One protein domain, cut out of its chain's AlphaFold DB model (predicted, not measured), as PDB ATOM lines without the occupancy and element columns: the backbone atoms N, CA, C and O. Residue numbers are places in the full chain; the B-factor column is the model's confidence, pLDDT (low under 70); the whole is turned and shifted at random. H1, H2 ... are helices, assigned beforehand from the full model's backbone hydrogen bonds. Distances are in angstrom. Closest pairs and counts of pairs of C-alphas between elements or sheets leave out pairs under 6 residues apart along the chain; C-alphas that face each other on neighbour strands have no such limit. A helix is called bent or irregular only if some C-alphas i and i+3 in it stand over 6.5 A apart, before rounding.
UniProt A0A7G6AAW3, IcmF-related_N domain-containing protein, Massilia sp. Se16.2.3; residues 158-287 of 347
ATOM      1  N   ASP A 158     -19.000  12.532  31.946       80.06
ATOM      2  CA  ASP A 158     -18.129  11.537  32.582       80.06
ATOM      3  C   ASP A 158     -18.688  11.083  33.938       80.06
ATOM      4  O   ASP A 158     -18.685   9.896  34.270       80.06
ATOM      5  N   ARG A 159     -19.266  12.010  34.718       82.25
ATOM      6  CA  ARG A 159     -19.945  11.679  35.983       82.25
ATOM      7  C   ARG A 159     -21.164  10.781  35.777       82.25
ATOM      8  O   ARG A 159     -21.394   9.899  36.603       82.25
ATOM      9  N   ARG A 160     -21.954  10.995  34.718       83.75
ATOM     10  CA  ARG A 160     -23.112  10.139  34.403       83.75
ATOM     11  C   ARG A 160     -22.659   8.751  33.971       83.75
ATOM     12  O   ARG A 160     -23.157   7.780  34.528       83.75
ATOM     13  N   ALA A 161     -21.680   8.667  33.070       85.56
ATOM     14  CA  ALA A 161     -21.105   7.394  32.640       85.56
ATOM     15  C   ALA A 161     -20.561   6.601  33.837       85.56
ATOM     16  O   ALA A 161     -20.927   5.446  34.033       85.56
ATOM     17  N   ARG A 162     -19.795   7.253  34.723       91.81
ATOM     18  CA  ARG A 162     -19.281   6.622  35.945       91.81
ATOM     19  C   ARG A 162     -20.395   6.123  36.866       91.81
ATOM     20  O   ARG A 162     -20.274   5.031  37.409       91.81
ATOM     21  N   ARG A 163     -21.476   6.889  37.052       91.81
ATOM     22  CA  ARG A 163     -22.622   6.448  37.871       91.81
ATOM     23  C   ARG A 163     -23.332   5.242  37.267       91.81
ATOM     24  O   ARG A 163     -23.698   4.352  38.019       91.81
ATOM     25  N   VAL A 164     -23.496   5.201  35.945       93.50
ATOM     26  CA  VAL A 164     -24.096   4.050  35.251       93.50
ATOM     27  C   VAL A 164     -23.219   2.812  35.410       93.50
ATOM     28  O   VAL A 164     -23.733   1.763  35.773       93.50
ATOM     29  N   VAL A 165     -21.901   2.940  35.230       95.06
ATOM     30  CA  VAL A 165     -20.956   1.827  35.428       95.06
ATOM     31  C   VAL A 165     -20.981   1.331  36.873       95.06
ATOM     32  O   VAL A 165     -21.084   0.129  37.101       95.06
ATOM     33  N   LEU A 166     -20.954   2.239  37.856       95.12
ATOM     34  CA  LEU A 166     -21.039   1.866  39.270       95.12
ATOM     35  C   LEU A 166     -22.368   1.174  39.593       95.12
ATOM     36  O   LEU A 166     -22.357   0.119  40.219       95.12
ATOM     37  N   ALA A 167     -23.495   1.713  39.122       95.62
ATOM     38  CA  ALA A 167     -24.811   1.114  39.331       95.62
ATOM     39  C   ALA A 167     -24.923  -0.272  38.677       95.62
ATOM     40  O   ALA A 167     -25.406  -1.204  39.314       95.62
ATOM     41  N   ALA A 168     -24.424  -0.431  37.448       95.00
ATOM     42  CA  ALA A 168     -24.393  -1.716  36.760       95.00
ATOM     43  C   ALA A 168     -23.518  -2.733  37.509       95.00
ATOM     44  O   ALA A 168     -23.955  -3.856  37.745       95.00
ATOM     45  N   SER A 169     -22.322  -2.333  37.957       94.88
ATOM     46  CA  SER A 169     -21.434  -3.214  38.729       94.88
ATOM     47  C   SER A 169     -22.041  -3.629  40.073       94.88
ATOM     48  O   SER A 169     -21.971  -4.799  40.440       94.88
ATOM     49  N   ALA A 170     -22.706  -2.704  40.772       96.12
ATOM     50  CA  ALA A 170     -23.390  -2.986  42.028       96.12
ATOM     51  C   ALA A 170     -24.583  -3.928  41.821       96.12
ATOM     52  O   ALA A 170     -24.799  -4.827  42.629       96.12
ATOM     53  N   PHE A 171     -25.327  -3.758  40.725       96.19
ATOM     54  CA  PHE A 171     -26.426  -4.649  40.368       96.19
ATOM     55  C   PHE A 171     -25.934  -6.070  40.085       96.19
ATOM     56  O   PHE A 171     -26.468  -7.019  40.652       96.19
ATOM     57  N   VAL A 172     -24.880  -6.223  39.276       94.19
ATOM     58  CA  VAL A 172     -24.276  -7.538  39.005       94.19
ATOM     59  C   VAL A 172     -23.788  -8.181  40.301       94.19
ATOM     60  O   VAL A 172     -24.111  -9.336  40.556       94.19
ATOM     61  N   ALA A 173     -23.088  -7.428  41.157       92.19
ATOM     62  CA  ALA A 173     -22.633  -7.929  42.451       92.19
ATOM     63  C   ALA A 173     -23.801  -8.386  43.339       92.19
ATOM     64  O   ALA A 173     -23.725  -9.457  43.933       92.19
ATOM     65  N   ALA A 174     -24.898  -7.624  43.393       94.06
ATOM     66  CA  ALA A 174     -26.081  -7.976  44.174       94.06
ATOM     67  C   ALA A 174     -26.766  -9.248  43.653       94.06
ATOM     68  O   ALA A 174     -27.055 -10.148  44.437       94.06
ATOM     69  N   VAL A 175     -26.977  -9.355  42.335       92.38
ATOM     70  CA  VAL A 175     -27.542 -10.559  41.701       92.38
ATOM     71  C   VAL A 175     -26.678 -11.781  42.004       92.38
ATOM     72  O   VAL A 175     -27.194 -12.848  42.332       92.38
ATOM     73  N   TRP A 176     -25.358 -11.618  41.952       89.31
ATOM     74  CA  TRP A 176     -24.421 -12.702  42.211       89.31
ATOM     75  C   TRP A 176     -24.422 -13.145  43.677       89.31
ATOM     76  O   TRP A 176     -24.425 -14.340  43.964       89.31
ATOM     77  N   LEU A 177     -24.520 -12.196  44.611       89.00
ATOM     78  CA  LEU A 177     -24.649 -12.473  46.043       89.00
ATOM     79  C   LEU A 177     -25.944 -13.246  46.341       89.00
ATOM     80  O   LEU A 177     -25.921 -14.229  47.079       89.00
ATOM     81  N   VAL A 178     -27.056 -12.860  45.704       89.56
ATOM     82  CA  VAL A 178     -28.346 -13.560  45.822       89.56
ATOM     83  C   VAL A 178     -28.271 -14.983  45.262       89.56
ATOM     84  O   VAL A 178     -28.860 -15.886  45.848       89.56
ATOM     85  N   ALA A 179     -27.532 -15.208  44.173       85.25
ATOM     86  CA  ALA A 179     -27.342 -16.542  43.602       85.25
ATOM     87  C   ALA A 179     -26.407 -17.431  44.446       85.25
ATOM     88  O   ALA A 179     -26.638 -18.634  44.552       85.25
ATOM     89  N   LEU A 180     -25.380 -16.853  45.080       86.38
ATOM     90  CA  LEU A 180     -24.396 -17.595  45.873       86.38
ATOM     91  C   LEU A 180     -24.994 -18.216  47.139       86.38
ATOM     92  O   LEU A 180     -24.681 -19.365  47.456       86.38
ATOM     93  N   VAL A 181     -25.883 -17.502  47.835       86.94
ATOM     94  CA  VAL A 181     -26.497 -17.966  49.093       86.94
ATOM     95  C   VAL A 181     -27.171 -19.344  48.961       86.94
ATOM     96  O   VAL A 181     -26.772 -20.261  49.682       86.94
ATOM     97  N   PRO A 182     -28.142 -19.570  48.052       84.88
ATOM     98  CA  PRO A 182     -28.776 -20.878  47.914       84.88
ATOM     99  C   PRO A 182     -27.790 -21.947  47.434       84.88
ATOM    100  O   PRO A 182     -27.875 -23.092  47.882       84.88
ATOM    101  N   THR A 183     -26.821 -21.593  46.583       83.19
ATOM    102  CA  THR A 183     -25.809 -22.563  46.142       83.19
ATOM    103  C   THR A 183     -24.868 -22.998  47.253       83.19
ATOM    104  O   THR A 183     -24.521 -24.177  47.287       83.19
ATOM    105  N   TRP A 184     -24.519 -22.107  48.187       83.75
ATOM    106  CA  TRP A 184     -23.770 -22.462  49.390       83.75
ATOM    107  C   TRP A 184     -24.578 -23.443  50.229       83.75
ATOM    108  O   TRP A 184     -24.093 -24.532  50.515       83.75
ATOM    109  N   PHE A 185     -25.819 -23.104  50.592       84.88
ATOM    110  CA  PHE A 185     -26.647 -23.979  51.429       84.88
ATOM    111  C   PHE A 185     -26.875 -25.355  50.802       84.88
ATOM    112  O   PHE A 185     -26.863 -26.368  51.497       84.88
ATOM    113  N   SER A 186     -27.073 -25.405  49.486       81.19
ATOM    114  CA  SER A 186     -27.205 -26.667  48.764       81.19
ATOM    115  C   SER A 186     -25.903 -27.473  48.781       81.19
ATOM    116  O   SER A 186     -25.952 -28.685  48.978       81.19
ATOM    117  N   LEU A 187     -24.746 -26.819  48.627       79.25
ATOM    118  CA  LEU A 187     -23.442 -27.481  48.677       79.25
ATOM    119  C   LEU A 187     -23.103 -27.987  50.085       79.25
ATOM    120  O   LEU A 187     -22.628 -29.106  50.220       79.25
ATOM    121  N   ASP A 188     -23.398 -27.213  51.129       82.69
ATOM    122  CA  ASP A 188     -23.166 -27.616  52.523       82.69
ATOM    123  C   ASP A 188     -23.999 -28.851  52.898       82.69
ATOM    124  O   ASP A 188     -23.474 -29.817  53.446       82.69
ATOM    125  N   ARG A 189     -25.276 -28.891  52.493       81.12
ATOM    126  CA  ARG A 189     -26.128 -30.080  52.680       81.12
ATOM    127  C   ARG A 189     -25.594 -31.310  51.937       81.12
ATOM    128  O   ARG A 189     -25.651 -32.422  52.463       81.12
ATOM    129  N   GLN A 190     -25.067 -31.126  50.727       75.19
ATOM    130  CA  GLN A 190     -24.455 -32.212  49.954       75.19
ATOM    131  C   GLN A 190     -23.135 -32.693  50.572       75.19
ATOM    132  O   GLN A 190     -22.906 -33.892  50.680       75.19
ATOM    133  N   LEU A 191     -22.285 -31.783  51.050       75.81
ATOM    134  CA  LEU A 191     -21.036 -32.144  51.722       75.81
ATOM    135  C   LEU A 191     -21.291 -32.883  53.040       75.81
ATOM    136  O   LEU A 191     -20.600 -33.854  53.342       75.81
ATOM    137  N   GLN A 192     -22.298 -32.464  53.811       79.38
ATOM    138  CA  GLN A 192     -22.663 -33.141  55.057       79.38
ATOM    139  C   GLN A 192     -23.199 -34.555  54.821       79.38
ATOM    140  O   GLN A 192     -22.853 -35.457  55.579       79.38
ATOM    141  N   SER A 193     -23.988 -34.766  53.763       73.94
ATOM    142  CA  SER A 193     -24.485 -36.104  53.407       73.94
ATOM    143  C   SER A 193     -23.385 -37.024  52.871       73.94
ATOM    144  O   SER A 193     -23.423 -38.220  53.141       73.94
ATOM    145  N   MET A 194     -22.368 -36.488  52.191       66.50
ATOM    146  CA  MET A 194     -21.263 -37.289  51.647       66.50
ATOM    147  C   MET A 194     -20.138 -37.592  52.640       66.50
ATOM    148  O   MET A 194     -19.370 -38.530  52.428       66.50
ATOM    149  N   ARG A 195     -20.007 -36.819  53.722       74.56
ATOM    150  CA  ARG A 195     -18.901 -36.994  54.673       74.56
ATOM    151  C   ARG A 195     -18.881 -38.396  55.286       74.56
ATOM    152  O   ARG A 195     -17.807 -38.970  55.435       74.56
ATOM    153  N   THR A 196     -20.044 -38.937  55.632       75.44
ATOM    154  CA  THR A 196     -20.180 -40.259  56.256       75.44
ATOM    155  C   THR A 196     -19.767 -41.396  55.308       75.44
ATOM    156  O   THR A 196     -18.856 -42.141  55.674       75.44
ATOM    157  N   PRO A 197     -20.316 -41.507  54.079       68.62
ATOM    158  CA  PRO A 197     -19.918 -42.560  53.142       68.62
ATOM    159  C   PRO A 197     -18.482 -42.411  52.618       68.62
ATOM    160  O   PRO A 197     -17.802 -43.418  52.457       68.62
ATOM    161  N   LEU A 198     -17.963 -41.191  52.413       70.50
ATOM    162  CA  LEU A 198     -16.568 -41.001  51.982       70.50
ATOM    163  C   LEU A 198     -15.556 -41.404  53.058       70.50
ATOM    164  O   LEU A 198     -14.515 -41.969  52.732       70.50
ATOM    165  N   LEU A 199     -15.848 -41.138  54.335       73.31
ATOM    166  CA  LEU A 199     -15.025 -41.639  55.438       73.31
ATOM    167  C   LEU A 199     -15.121 -43.166  55.545       73.31
ATOM    168  O   LEU A 199     -14.106 -43.811  55.792       73.31
ATOM    169  N   GLY A 200     -16.304 -43.738  55.296       70.50
ATOM    170  CA  GLY A 200     -16.499 -45.185  55.176       70.50
ATOM    171  C   GLY A 200     -15.635 -45.801  54.073       70.50
ATOM    172  O   GLY A 200     -14.870 -46.719  54.348       70.50
ATOM    173  N   MET A 201     -15.670 -45.241  52.857       63.59
ATOM    174  CA  MET A 201     -14.811 -45.663  51.743       63.59
ATOM    175  C   MET A 201     -13.323 -45.481  52.048       63.59
ATOM    176  O   MET A 201     -12.532 -46.370  51.766       63.59
ATOM    177  N   HIS A 202     -12.919 -44.340  52.614       67.88
ATOM    178  CA  HIS A 202     -11.513 -44.076  52.924       67.88
ATOM    179  C   HIS A 202     -10.962 -45.084  53.937       67.88
ATOM    180  O   HIS A 202      -9.871 -45.617  53.741       67.88
ATOM    181  N   ASN A 203     -11.737 -45.386  54.980       69.44
ATOM    182  CA  ASN A 203     -11.372 -46.405  55.957       69.44
ATOM    183  C   ASN A 203     -11.373 -47.804  55.326       69.44
ATOM    184  O   ASN A 203     -10.429 -48.548  55.548       69.44
ATOM    185  N   ALA A 204     -12.344 -48.126  54.464       63.50
ATOM    186  CA  ALA A 204     -12.383 -49.398  53.744       63.50
ATOM    187  C   ALA A 204     -11.193 -49.585  52.785       63.50
ATOM    188  O   ALA A 204     -10.674 -50.686  52.687       63.50
ATOM    189  N   ILE A 205     -10.708 -48.531  52.115       63.47
ATOM    190  CA  ILE A 205      -9.496 -48.590  51.273       63.47
ATOM    191  C   ILE A 205      -8.242 -48.812  52.131       63.47
ATOM    192  O   ILE A 205      -7.347 -49.560  51.737       63.47
ATOM    193  N   LEU A 206      -8.149 -48.146  53.288       66.31
ATOM    194  CA  LEU A 206      -7.021 -48.315  54.208       66.31
ATOM    195  C   LEU A 206      -7.006 -49.707  54.851       66.31
ATOM    196  O   LEU A 206      -5.929 -50.286  55.004       66.31
ATOM    197  N   ASP A 207      -8.181 -50.244  55.181       63.25
ATOM    198  CA  ASP A 207      -8.336 -51.589  55.734       63.25
ATOM    199  C   ASP A 207      -8.201 -52.674  54.654       63.25
ATOM    200  O   ASP A 207      -7.597 -53.702  54.923       63.25
ATOM    201  N   ALA A 208      -8.619 -52.438  53.406       56.56
ATOM    202  CA  ALA A 208      -8.383 -53.363  52.287       56.56
ATOM    203  C   ALA A 208      -6.885 -53.544  51.970       56.56
ATOM    204  O   ALA A 208      -6.475 -54.577  51.455       56.56
ATOM    205  N   GLY A 209      -6.037 -52.570  52.326       52.84
ATOM    206  CA  GLY A 209      -4.577 -52.714  52.275       52.84
ATOM    207  C   GLY A 209      -3.982 -53.619  53.367       52.84
ATOM    208  O   GLY A 209      -2.770 -53.836  53.387       52.84
ATOM    209  N   ARG A 210      -4.799 -54.124  54.295       49.09
ATOM    210  CA  ARG A 210      -4.422 -55.041  55.375       49.09
ATOM    211  C   ARG A 210      -5.456 -56.161  55.453       49.09
ATOM    212  O   ARG A 210      -6.410 -55.934  56.160       49.09
ATOM    213  N   ASP A 211      -5.267 -57.324  54.817       50.69
ATOM    214  CA  ASP A 211      -5.946 -58.637  55.034       50.69
ATOM    215  C   ASP A 211      -7.194 -58.688  55.963       50.69
ATOM    216  O   ASP A 211      -7.311 -59.531  56.860       50.69
ATOM    217  N   VAL A 212      -8.153 -57.783  55.796       50.38
ATOM    218  CA  VAL A 212      -9.328 -57.651  56.653       50.38
ATOM    219  C   VAL A 212     -10.481 -58.044  55.762       50.38
ATOM    220  O   VAL A 212     -10.880 -57.297  54.874       50.38
ATOM    221  N   ARG A 213     -10.993 -59.254  56.002       53.78
ATOM    222  CA  ARG A 213     -12.237 -59.755  55.414       53.78
ATOM    223  C   ARG A 213     -13.317 -58.689  55.559       53.78
ATOM    224  O   ARG A 213     -13.778 -58.420  56.669       53.78
ATOM    225  N   ILE A 214     -13.705 -58.092  54.440       56.25
ATOM    226  CA  ILE A 214     -14.792 -57.124  54.407       56.25
ATOM    227  C   ILE A 214     -16.095 -57.902  54.628       56.25
ATOM    228  O   ILE A 214     -16.408 -58.839  53.899       56.25
ATOM    229  N   ASP A 215     -16.832 -57.540  55.680       58.47
ATOM    230  CA  ASP A 215     -18.112 -58.161  56.023       58.47
ATOM    231  C   ASP A 215     -19.131 -57.901  54.895       58.47
ATOM    232  O   ASP A 215     -19.340 -56.764  54.461       58.47
ATOM    233  N   GLU A 216     -19.786 -58.956  54.410       58.22
ATOM    234  CA  GLU A 216     -20.739 -58.923  53.290       58.22
ATOM    235  C   GLU A 216     -21.869 -57.906  53.550       58.22
ATOM    236  O   GLU A 216     -22.339 -57.203  52.653       58.22
ATOM    237  N   ARG A 217     -22.237 -57.743  54.826       58.91
ATOM    238  CA  ARG A 217     -23.230 -56.763  55.286       58.91
ATOM    239  C   ARG A 217     -22.748 -55.321  55.167       58.91
ATOM    240  O   ARG A 217     -23.532 -54.470  54.756       58.91
ATOM    241  N   ALA A 218     -21.478 -55.060  55.477       63.50
ATOM    242  CA  ALA A 218     -20.888 -53.730  55.349       63.50
ATOM    243  C   ALA A 218     -20.838 -53.301  53.877       63.50
ATOM    244  O   ALA A 218     -21.121 -52.151  53.556       63.50
ATOM    245  N   THR A 219     -20.572 -54.246  52.972       64.62
ATOM    246  CA  THR A 219     -20.555 -53.993  51.525       64.62
ATOM    247  C   THR A 219     -21.948 -53.654  50.992       64.62
ATOM    248  O   THR A 219     -22.098 -52.699  50.233       64.62
ATOM    249  N   ILE A 220     -22.987 -54.379  51.425       68.38
ATOM    250  CA  ILE A 220     -24.380 -54.121  51.023       68.38
ATOM    251  C   ILE A 220     -24.889 -52.784  51.578       68.38
ATOM    252  O   ILE A 220     -25.541 -52.033  50.854       68.38
ATOM    253  N   GLU A 221     -24.578 -52.464  52.837       69.44
ATOM    254  CA  GLU A 221     -24.952 -51.188  53.457       69.44
ATOM    255  C   GLU A 221     -24.312 -50.013  52.708       69.44
ATOM    256  O   GLU A 221     -25.005 -49.077  52.306       69.44
ATOM    257  N   LEU A 222     -23.021 -50.126  52.396       66.19
ATOM    258  CA  LEU A 222     -22.262 -49.103  51.681       66.19
ATOM    259  C   LEU A 222     -22.738 -48.941  50.226       66.19
ATOM    260  O   LEU A 222     -22.830 -47.818  49.733       66.19
ATOM    261  N   LEU A 223     -23.123 -50.035  49.557       69.12
ATOM    262  CA  LEU A 223     -23.713 -49.986  48.215       69.12
ATOM    263  C   LEU A 223     -25.104 -49.332  48.227       69.12
ATOM    264  O   LEU A 223     -25.423 -48.544  47.338       69.12
ATOM    265  N   SER A 224     -25.910 -49.609  49.257       69.56
ATOM    266  CA  SER A 224     -27.237 -49.005  49.426       69.56
ATOM    267  C   SER A 224     -27.181 -47.513  49.771       69.56
ATOM    268  O   SER A 224     -28.066 -46.753  49.376       69.56
ATOM    269  N   ASP A 225     -26.127 -47.076  50.463       67.19
ATOM    270  CA  ASP A 225     -25.900 -45.667  50.780       67.19
ATOM    271  C   ASP A 225     -25.372 -44.875  49.577       67.19
ATOM    272  O   ASP A 225     -25.720 -43.703  49.431       67.19
ATOM    273  N   ILE A 226     -24.607 -45.502  48.674       66.50
ATOM    274  CA  ILE A 226     -24.199 -44.875  47.406       66.50
ATOM    275  C   ILE A 226     -25.400 -44.662  46.477       66.50
ATOM    276  O   ILE A 226     -25.510 -43.598  45.874       66.50
ATOM    277  N   ASP A 227     -26.324 -45.624  46.400       65.81
ATOM    278  CA  ASP A 227     -27.533 -45.518  45.562       65.81
ATOM    279  C   ASP A 227     -28.497 -44.415  46.054       65.81
ATOM    280  O   ASP A 227     -29.322 -43.885  45.312       65.81
ATOM    281  N   ARG A 228     -28.362 -44.009  47.323       64.81
ATOM    282  CA  ARG A 228     -29.091 -42.877  47.908       64.81
ATOM    283  C   ARG A 228     -28.479 -41.517  47.597       64.81
ATOM    284  O   ARG A 228     -29.103 -40.508  47.935       64.81
ATOM    285  N   VAL A 229     -27.291 -41.452  46.995       61.09
ATOM    286  CA  VAL A 229     -26.659 -40.177  46.644       61.09
ATOM    287  C   VAL A 229     -27.311 -39.652  45.360       61.09
ATOM    288  O   VAL A 229     -27.124 -40.244  44.300       61.09
ATOM    289  N   PRO A 230     -28.091 -38.555  45.414       57.53
ATOM    290  CA  PRO A 230     -28.706 -37.992  44.219       57.53
ATOM    291  C   PRO A 230     -27.637 -37.534  43.223       57.53
ATOM    292  O   PRO A 230     -26.590 -37.030  43.640       57.53
ATOM    293  N   ASP A 231     -27.943 -37.673  41.926       59.62
ATOM    294  CA  ASP A 231     -27.072 -37.298  40.811       59.62
ATOM    295  C   ASP A 231     -26.361 -35.965  41.081       59.62
ATOM    296  O   ASP A 231     -26.952 -34.904  41.313       59.62
ATOM    297  N   TRP A 232     -25.044 -36.068  41.109       57.81
ATOM    298  CA  TRP A 232     -24.093 -35.033  41.441       57.81
ATOM    299  C   TRP A 232     -24.053 -33.931  40.363       57.81
ATOM    300  O   TRP A 232     -23.226 -33.908  39.461       57.81
ATOM    301  N   ASP A 233     -24.967 -32.969  40.446       59.25
ATOM    302  CA  ASP A 233     -24.944 -31.837  39.516       59.25
ATOM    303  C   ASP A 233     -23.899 -30.790  39.950       59.25
ATOM    304  O   ASP A 233     -24.161 -29.905  40.777       59.25
ATOM    305  N   THR A 234     -22.676 -30.902  39.418       57.44
ATOM    306  CA  THR A 234     -21.596 -29.928  39.661       57.44
ATOM    307  C   THR A 234     -21.777 -28.630  38.878       57.44
ATOM    308  O   THR A 234     -21.108 -27.632  39.171       57.44
ATOM    309  N   ARG A 235     -22.694 -28.588  37.900       54.88
ATOM    310  CA  ARG A 235     -22.895 -27.423  37.032       54.88
ATOM    311  C   ARG A 235     -23.887 -26.455  37.652       54.88
ATOM    312  O   ARG A 235     -25.047 -26.362  37.261       54.88
ATOM    313  N   ARG A 236     -23.408 -25.638  38.589       66.19
ATOM    314  CA  ARG A 236     -24.211 -24.536  39.134       66.19
ATOM    315  C   ARG A 236     -23.886 -23.216  38.457       66.19
ATOM    316  O   ARG A 236     -22.758 -22.733  38.483       66.19
ATOM    317  N   ALA A 237     -24.927 -22.551  37.957       65.25
ATOM    318  CA  ALA A 237     -24.836 -21.212  37.376       65.25
ATOM    319  C   ALA A 237     -24.257 -20.150  38.341       65.25
ATOM    320  O   ALA A 237     -23.855 -19.084  37.902       65.25
ATOM    321  N   ALA A 238     -24.179 -20.400  39.650       65.38
ATOM    322  CA  ALA A 238     -23.578 -19.444  40.587       65.38
ATOM    323  C   ALA A 238     -22.057 -19.617  40.782       65.38
ATOM    324  O   ALA A 238     -21.428 -18.747  41.377       65.38
ATOM    325  N   LEU A 239     -21.454 -20.715  40.302       67.81
ATOM    326  CA  LEU A 239     -20.042 -21.036  40.530       67.81
ATOM    327  C   LEU A 239     -19.243 -20.879  39.226       67.81
ATOM    328  O   LEU A 239     -19.237 -21.798  38.409       67.81
ATOM    329  N   PRO A 240     -18.526 -19.763  39.009       65.56
ATOM    330  CA  PRO A 240     -17.850 -19.499  37.739       65.56
ATOM    331  C   PRO A 240     -16.723 -20.502  37.466       65.56
ATOM    332  O   PRO A 240     -16.483 -20.847  36.316       65.56
ATOM    333  N   LEU A 241     -16.075 -21.033  38.514       61.72
ATOM    334  CA  LEU A 241     -15.067 -22.088  38.364       61.72
ATOM    335  C   LEU A 241     -15.662 -23.407  37.846       61.72
ATOM    336  O   LEU A 241     -14.950 -24.162  37.196       61.72
ATOM    337  N   SER A 242     -16.957 -23.663  38.073       63.59
ATOM    338  CA  SER A 242     -17.635 -24.867  37.564       63.59
ATOM    339  C   SER A 242     -17.976 -24.782  36.072       63.59
ATOM    340  O   SER A 242     -18.234 -25.799  35.434       63.59
ATOM    341  N   TRP A 243     -17.970 -23.576  35.490       62.69
ATOM    342  CA  TRP A 243     -18.274 -23.367  34.070       62.69
ATOM    343  C   TRP A 243     -17.105 -23.752  33.169       62.69
ATOM    344  O   TRP A 243     -17.293 -24.177  32.031       62.69
ATOM    345  N   PHE A 244     -15.889 -23.594  33.685       64.75
ATOM    346  CA  PHE A 244     -14.666 -23.851  32.950       64.75
ATOM    347  C   PHE A 244     -14.102 -25.201  33.380       64.75
ATOM    348  O   PHE A 244     -13.377 -25.302  34.368       64.75
ATOM    349  N   ALA A 245     -14.394 -26.239  32.592       56.25
ATOM    350  CA  ALA A 245     -13.868 -27.591  32.806       56.25
ATOM    351  C   ALA A 245     -12.329 -27.626  32.930       56.25
ATOM    352  O   ALA A 245     -11.785 -28.490  33.607       56.25
ATOM    353  N   CYS A 246     -11.633 -26.657  32.330       57.62
ATOM    354  CA  CYS A 246     -10.179 -26.512  32.379       57.62
ATOM    355  C   CYS A 246      -9.622 -25.911  33.682       57.62
ATOM    356  O   CYS A 246      -8.434 -26.071  33.938       57.62
ATOM    357  N   CYS A 247     -10.427 -25.209  34.487       51.38
ATOM    358  CA  CYS A 247      -9.938 -24.440  35.641       51.38
ATOM    359  C   CYS A 247     -10.527 -24.879  36.993       51.38
ATOM    360  O   CYS A 247     -10.196 -24.279  38.013       51.38
ATOM    361  N   GLY A 248     -11.400 -25.891  37.029       49.31
ATOM    362  CA  GLY A 248     -12.022 -26.316  38.289       49.31
ATOM    363  C   GLY A 248     -13.149 -27.337  38.178       49.31
ATOM    364  O   GLY A 248     -13.965 -27.430  39.093       49.31
ATOM    365  N   GLY A 249     -13.236 -28.093  37.079       54.12
ATOM    366  CA  GLY A 249     -14.185 -29.197  36.998       54.12
ATOM    367  C   GLY A 249     -13.748 -30.322  37.935       54.12
ATOM    368  O   GLY A 249     -12.909 -31.124  37.548       54.12
ATOM    369  N   LEU A 250     -14.329 -30.407  39.138       58.47
ATOM    370  CA  LEU A 250     -14.187 -31.578  40.024       58.47
ATOM    371  C   LEU A 250     -14.786 -32.852  39.402       58.47
ATOM    372  O   LEU A 250     -14.561 -33.949  39.901       58.47
ATOM    373  N   GLU A 251     -15.534 -32.697  38.307       64.62
ATOM    374  CA  GLU A 251     -16.234 -33.761  37.601       64.62
ATOM    375  C   GLU A 251     -15.325 -34.966  37.245       64.62
ATOM    376  O   GLU A 251     -15.479 -36.052  37.813       64.62
ATOM    377  N   PRO A 252     -14.318 -34.807  36.364       64.75
ATOM    378  CA  PRO A 252     -13.457 -35.912  35.949       64.75
ATOM    379  C   PRO A 252     -12.653 -36.541  37.095       64.75
ATOM    380  O   PRO A 252     -12.385 -37.741  37.057       64.75
ATOM    381  N   GLU A 253     -12.267 -35.762  38.107       66.62
ATOM    382  CA  GLU A 253     -11.420 -36.236  39.206       66.62
ATOM    383  C   GLU A 253     -12.216 -37.083  40.206       66.62
ATOM    384  O   GLU A 253     -11.788 -38.178  40.574       66.62
ATOM    385  N   VAL A 254     -13.427 -36.642  40.561       68.44
ATOM    386  CA  VAL A 254     -14.337 -37.396  41.433       68.44
ATOM    387  C   VAL A 254     -14.816 -38.673  40.740       68.44
ATOM    388  O   VAL A 254     -14.761 -39.747  41.337       68.44
ATOM    389  N   GLN A 255     -15.194 -38.606  39.456       68.75
ATOM    390  CA  GLN A 255     -15.529 -39.808  38.678       68.75
ATOM    391  C   GLN A 255     -14.355 -40.788  38.567       68.75
ATOM    392  O   GLN A 255     -14.563 -42.002  38.621       68.75
ATOM    393  N   GLY A 256     -13.130 -40.280  38.408       69.25
ATOM    394  CA  GLY A 256     -11.917 -41.097  38.390       69.25
ATOM    395  C   GLY A 256     -11.679 -41.807  39.724       69.25
ATOM    396  O   GLY A 256     -11.408 -43.009  39.736       69.25
ATOM    397  N   ALA A 257     -11.857 -41.096  40.840       68.00
ATOM    398  CA  ALA A 257     -11.731 -41.658  42.180       68.00
ATOM    399  C   ALA A 257     -12.772 -42.759  42.437       68.00
ATOM    400  O   ALA A 257     -12.392 -43.865  42.825       68.00
ATOM    401  N   PHE A 258     -14.052 -42.512  42.129       70.38
ATOM    402  CA  PHE A 258     -15.107 -43.527  42.249       70.38
ATOM    403  C   PHE A 258     -14.816 -44.755  41.389       70.38
ATOM    404  O   PHE A 258     -14.907 -45.877  41.879       70.38
ATOM    405  N   ARG A 259     -14.395 -44.564  40.133       72.06
ATOM    406  CA  ARG A 259     -14.016 -45.680  39.255       72.06
ATOM    407  C   ARG A 259     -12.886 -46.508  39.856       72.06
ATOM    408  O   ARG A 259     -12.985 -47.728  39.869       72.06
ATOM    409  N   SER A 260     -11.852 -45.852  40.384       67.38
ATOM    410  CA  SER A 260     -10.720 -46.544  41.004       67.38
ATOM    411  C   SER A 260     -11.109 -47.313  42.270       67.38
ATOM    412  O   SER A 260     -10.550 -48.374  42.526       67.38
ATOM    413  N   TYR A 261     -12.087 -46.812  43.033       68.06
ATOM    414  CA  TYR A 261     -12.631 -47.500  44.201       68.06
ATOM    415  C   TYR A 261     -13.421 -48.749  43.802       68.06
ATOM    416  O   TYR A 261     -13.170 -49.826  44.337       68.06
ATOM    417  N   TYR A 262     -14.328 -48.623  42.828       70.50
ATOM    418  CA  TYR A 262     -15.071 -49.770  42.305       70.50
ATOM    419  C   TYR A 262     -14.126 -50.837  41.758       70.50
ATOM    420  O   TYR A 262     -14.282 -52.006  42.097       70.50
ATOM    421  N   GLU A 263     -13.130 -50.425  40.966       69.06
ATOM    422  CA  GLU A 263     -12.166 -51.328  40.336       69.06
ATOM    423  C   GLU A 263     -11.307 -52.092  41.340       69.06
ATOM    424  O   GLU A 263     -11.105 -53.284  41.149       69.06
ATOM    425  N   LYS A 264     -10.823 -51.429  42.396       65.81
ATOM    426  CA  LYS A 264      -9.860 -52.031  43.330       65.81
ATOM    427  C   LYS A 264     -10.467 -52.681  44.561       65.81
ATOM    428  O   LYS A 264      -9.857 -53.573  45.117       65.81
ATOM    429  N   VAL A 265     -11.588 -52.173  45.064       66.31
ATOM    430  CA  VAL A 265     -12.124 -52.631  46.358       66.31
ATOM    431  C   VAL A 265     -13.340 -53.508  46.139       66.31
ATOM    432  O   VAL A 265     -13.425 -54.596  46.698       66.31
ATOM    433  N   LEU A 266     -14.280 -53.059  45.303       69.12
ATOM    434  CA  LEU A 266     -15.521 -53.800  45.112       69.12
ATOM    435  C   LEU A 266     -15.283 -55.069  44.287       69.12
ATOM    436  O   LEU A 266     -15.724 -56.139  44.692       69.12
ATOM    437  N   PHE A 267     -14.577 -54.963  43.158       70.38
ATOM    438  CA  PHE A 267     -14.370 -56.116  42.281       70.38
ATOM    439  C   PHE A 267     -13.385 -57.142  42.849       70.38
ATOM    440  O   PHE A 267     -13.725 -58.318  42.814       70.38
ATOM    441  N   ASP A 268     -12.272 -56.732  43.468       68.69
ATOM    442  CA  ASP A 268     -11.342 -57.686  44.100       68.69
ATOM    443  C   ASP A 268     -12.038 -58.485  45.221       68.69
ATOM    444  O   ASP A 268     -11.916 -59.706  45.286       68.69
ATOM    445  N   SER A 269     -12.878 -57.835  46.041       66.56
ATOM    446  CA  SER A 269     -13.654 -58.543  47.075       66.56
ATOM    447  C   SER A 269     -14.685 -59.528  46.503       66.56
ATOM    448  O   SER A 269     -14.997 -60.547  47.121       66.56
ATOM    449  N   LEU A 270     -15.225 -59.230  45.318       68.50
ATOM    450  CA  LEU A 270     -16.180 -60.092  44.630       68.50
ATOM    451  C   LEU A 270     -15.497 -61.238  43.877       68.50
ATOM    452  O   LEU A 270     -16.156 -62.250  43.674       68.50
ATOM    453  N   ASP A 271     -14.225 -61.092  43.492       68.62
ATOM    454  CA  ASP A 271     -13.401 -62.151  42.897       68.62
ATOM    455  C   ASP A 271     -12.960 -63.180  43.964       68.62
ATOM    456  O   ASP A 271     -12.971 -64.383  43.713       68.62
ATOM    457  N   GLU A 272     -12.671 -62.748  45.198       71.00
ATOM    458  CA  GLU A 272     -12.259 -63.653  46.290       71.00
ATOM    459  C   GLU A 272     -13.399 -64.543  46.832       71.00
ATOM    460  O   GLU A 272     -13.182 -65.688  47.241       71.00
ATOM    461  N   ALA A 273     -14.638 -64.042  46.834       71.75
ATOM    462  CA  ALA A 273     -15.805 -64.769  47.336       71.75
ATOM    463  C   ALA A 273     -16.115 -66.101  46.598       71.75
ATOM    464  O   ALA A 273     -16.362 -67.111  47.275       71.75
ATOM    465  N   PRO A 274     -16.134 -66.166  45.250       71.19
ATOM    466  CA  PRO A 274     -16.325 -67.414  44.518       71.19
ATOM    467  C   PRO A 274     -15.136 -68.367  44.676       71.19
ATOM    468  O   PRO A 274     -15.375 -69.568  44.794       71.19
ATOM    469  N   ASP A 275     -13.900 -67.867  44.770       79.25
ATOM    470  CA  ASP A 275     -12.703 -68.693  44.974       79.25
ATOM    471  C   ASP A 275     -12.724 -69.404  46.335       79.25
ATOM    472  O   ASP A 275     -12.521 -70.622  46.417       79.25
ATOM    473  N   GLU A 276     -13.064 -68.688  47.415       77.62
ATOM    474  CA  GLU A 276     -13.255 -69.307  48.732       77.62
ATOM    475  C   GLU A 276     -14.366 -70.367  48.704       77.62
ATOM    476  O   GLU A 276     -14.266 -71.416  49.352       77.62
ATOM    477  N   ARG A 277     -15.450 -70.102  47.970       75.88
ATOM    478  CA  ARG A 277     -16.595 -71.014  47.891       75.88
ATOM    479  C   ARG A 277     -16.276 -72.257  47.062       75.88
ATOM    480  O   ARG A 277     -16.652 -73.355  47.472       75.88
ATOM    481  N   ALA A 278     -15.531 -72.109  45.969       80.62
ATOM    482  CA  ALA A 278     -15.008 -73.211  45.171       80.62
ATOM    483  C   ALA A 278     -14.046 -74.090  45.989       80.62
ATOM    484  O   ALA A 278     -14.143 -75.320  45.957       80.62
ATOM    485  N   ALA A 279     -13.172 -73.478  46.796       81.69
ATOM    486  CA  ALA A 279     -12.270 -74.199  47.694       81.69
ATOM    487  C   ALA A 279     -13.025 -75.016  48.762       81.69
ATOM    488  O   ALA A 279     -12.648 -76.149  49.056       81.69
ATOM    489  N   ARG A 280     -14.127 -74.491  49.318       77.50
ATOM    490  CA  ARG A 280     -14.964 -75.234  50.283       77.50
ATOM    491  C   ARG A 280     -15.735 -76.380  49.630       77.50
ATOM    492  O   ARG A 280     -15.738 -77.481  50.168       77.50
ATOM    493  N   LEU A 281     -16.334 -76.152  48.460       78.25
ATOM    494  CA  LEU A 281     -17.051 -77.199  47.723       78.25
ATOM    495  C   LEU A 281     -16.114 -78.341  47.305       78.25
ATOM    496  O   LEU A 281     -16.491 -79.505  47.374       78.25
ATOM    497  N   THR A 282     -14.876 -78.032  46.921       77.56
ATOM    498  CA  THR A 282     -13.880 -79.062  46.585       77.56
ATOM    499  C   THR A 282     -13.334 -79.796  47.813       77.56
ATOM    500  O   THR A 282     -13.021 -80.981  47.705       77.56
ATOM    501  N   ALA A 283     -13.264 -79.144  48.978       75.62
ATOM    502  CA  ALA A 283     -12.850 -79.769  50.236       75.62
ATOM    503  C   ALA A 283     -13.913 -80.711  50.834       75.62
ATOM    504  O   ALA A 283     -13.554 -81.756  51.375       75.62
ATOM    505  N   ASP A 284     -15.200 -80.375  50.700       69.50
ATOM    506  CA  ASP A 284     -16.333 -81.169  51.210       69.50
ATOM    507  C   ASP A 284     -16.840 -82.230  50.212       69.50
ATOM    508  O   ASP A 284     -17.883 -82.856  50.427       69.50
ATOM    509  N   ALA A 285     -16.116 -82.463  49.113       67.12
ATOM    510  CA  ALA A 285     -16.476 -83.486  48.141       67.12
ATOM    511  C   ALA A 285     -16.538 -84.873  48.824       67.12
ATOM    512  O   ALA A 285     -15.570 -85.287  49.471       67.12
ATOM    513  N   PRO A 286     -17.652 -85.621  48.693       62.59
ATOM    514  CA  PRO A 286     -17.806 -86.903  49.370       62.59
ATOM    515  C   PRO A 286     -16.720 -87.883  48.904       62.59
ATOM    516  O   PRO A 286     -16.632 -88.223  47.723       62.59
ATOM    517  N   ALA A 287     -15.877 -88.338  49.836       57.34
ATOM    518  CA  ALA A 287     -14.844 -89.330  49.554       57.34
ATOM    519  C   ALA A 287     -15.482 -90.642  49.050       57.34
ATOM    520  O   ALA A 287     -16.532 -91.038  49.564       57.34
TER     521      ALA A 287
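What this domain is: This is residues 158 to 287 of the 347 residues of the protein "IcmF-related_N domain-containing protein" of Massilia sp. Se16.2.3 (UniProt A0A7G6AAW3). A long, thin rod made by two long helical pieces, H1a and H5, set one after the other along the longest axis and pointing much the same way. Between their free ends the short arm H1b and helix H2 form a hairpin beside H5, and a long loop folds back from H2 to the tiny H3 and H4. Residues 158 to 174 stick out at one end and 274 to 287 at the other. The printed part has 130 residues, 104 of them in five named helices, H1 to H5 in chain order, with no named strand; the class is all helix, and the whole is extended, with a radius of gyration of the C-alphas of 24.6 A and spans of 102 by 26 by 22 A.

How they stand to each other: H1, residues 158 to 208, was assigned as one helix by its hydrogen bonds but is bent: C-alphas 193 and 196 are 6.6 A apart, and arms H1a, 158 to 193, and H1b, 196 to 208, stand at a steep tilt of 57 degrees. H1b and H2, residues 216 to 227, form a hairpin, opposite ways at a steep tilt of 40 degrees; they touch through residues 197 to 200 and 222 to 226 alone, closest at C-alphas Pro 197 and Leu 222, 7.1 A. H3, 240 to 243, and H4, 245 to 248, only just touch, only at the corner, closest at C-alphas Leu 241 and Gly 248, 5.2 A. H5, residues 251 to 283, only just touches H1b, with 3 pairs of C-alphas within 8 A, the closest those of Ile 205 and Val 265, 6.9 A; H1a and H5 are apart. Every O i to N i+4 pair is within hydrogen-bond range in H1b and H2, against 30 of 32 in H1a and 24 of 29 in H5; H3 and H4 are too short for one.

Where its parts are: H1a begins at C-alpha 158 (-18.129, 11.537, 32.582) and is 52.4 A long, with a kink of 26 degrees near residue 181. H5, 47.8 A long, ends at C-alpha 283 (-12.850, -79.769, 50.236).

The domain as a whole: The farthest C-alphas, Asp 158 and Ala 287, are 102.3 A apart. The printed part has no cut; the link from H2 to H3 is long. Mean pLDDT of the printed part is 71.6, with 73 residues under 70, among them 201 to 257.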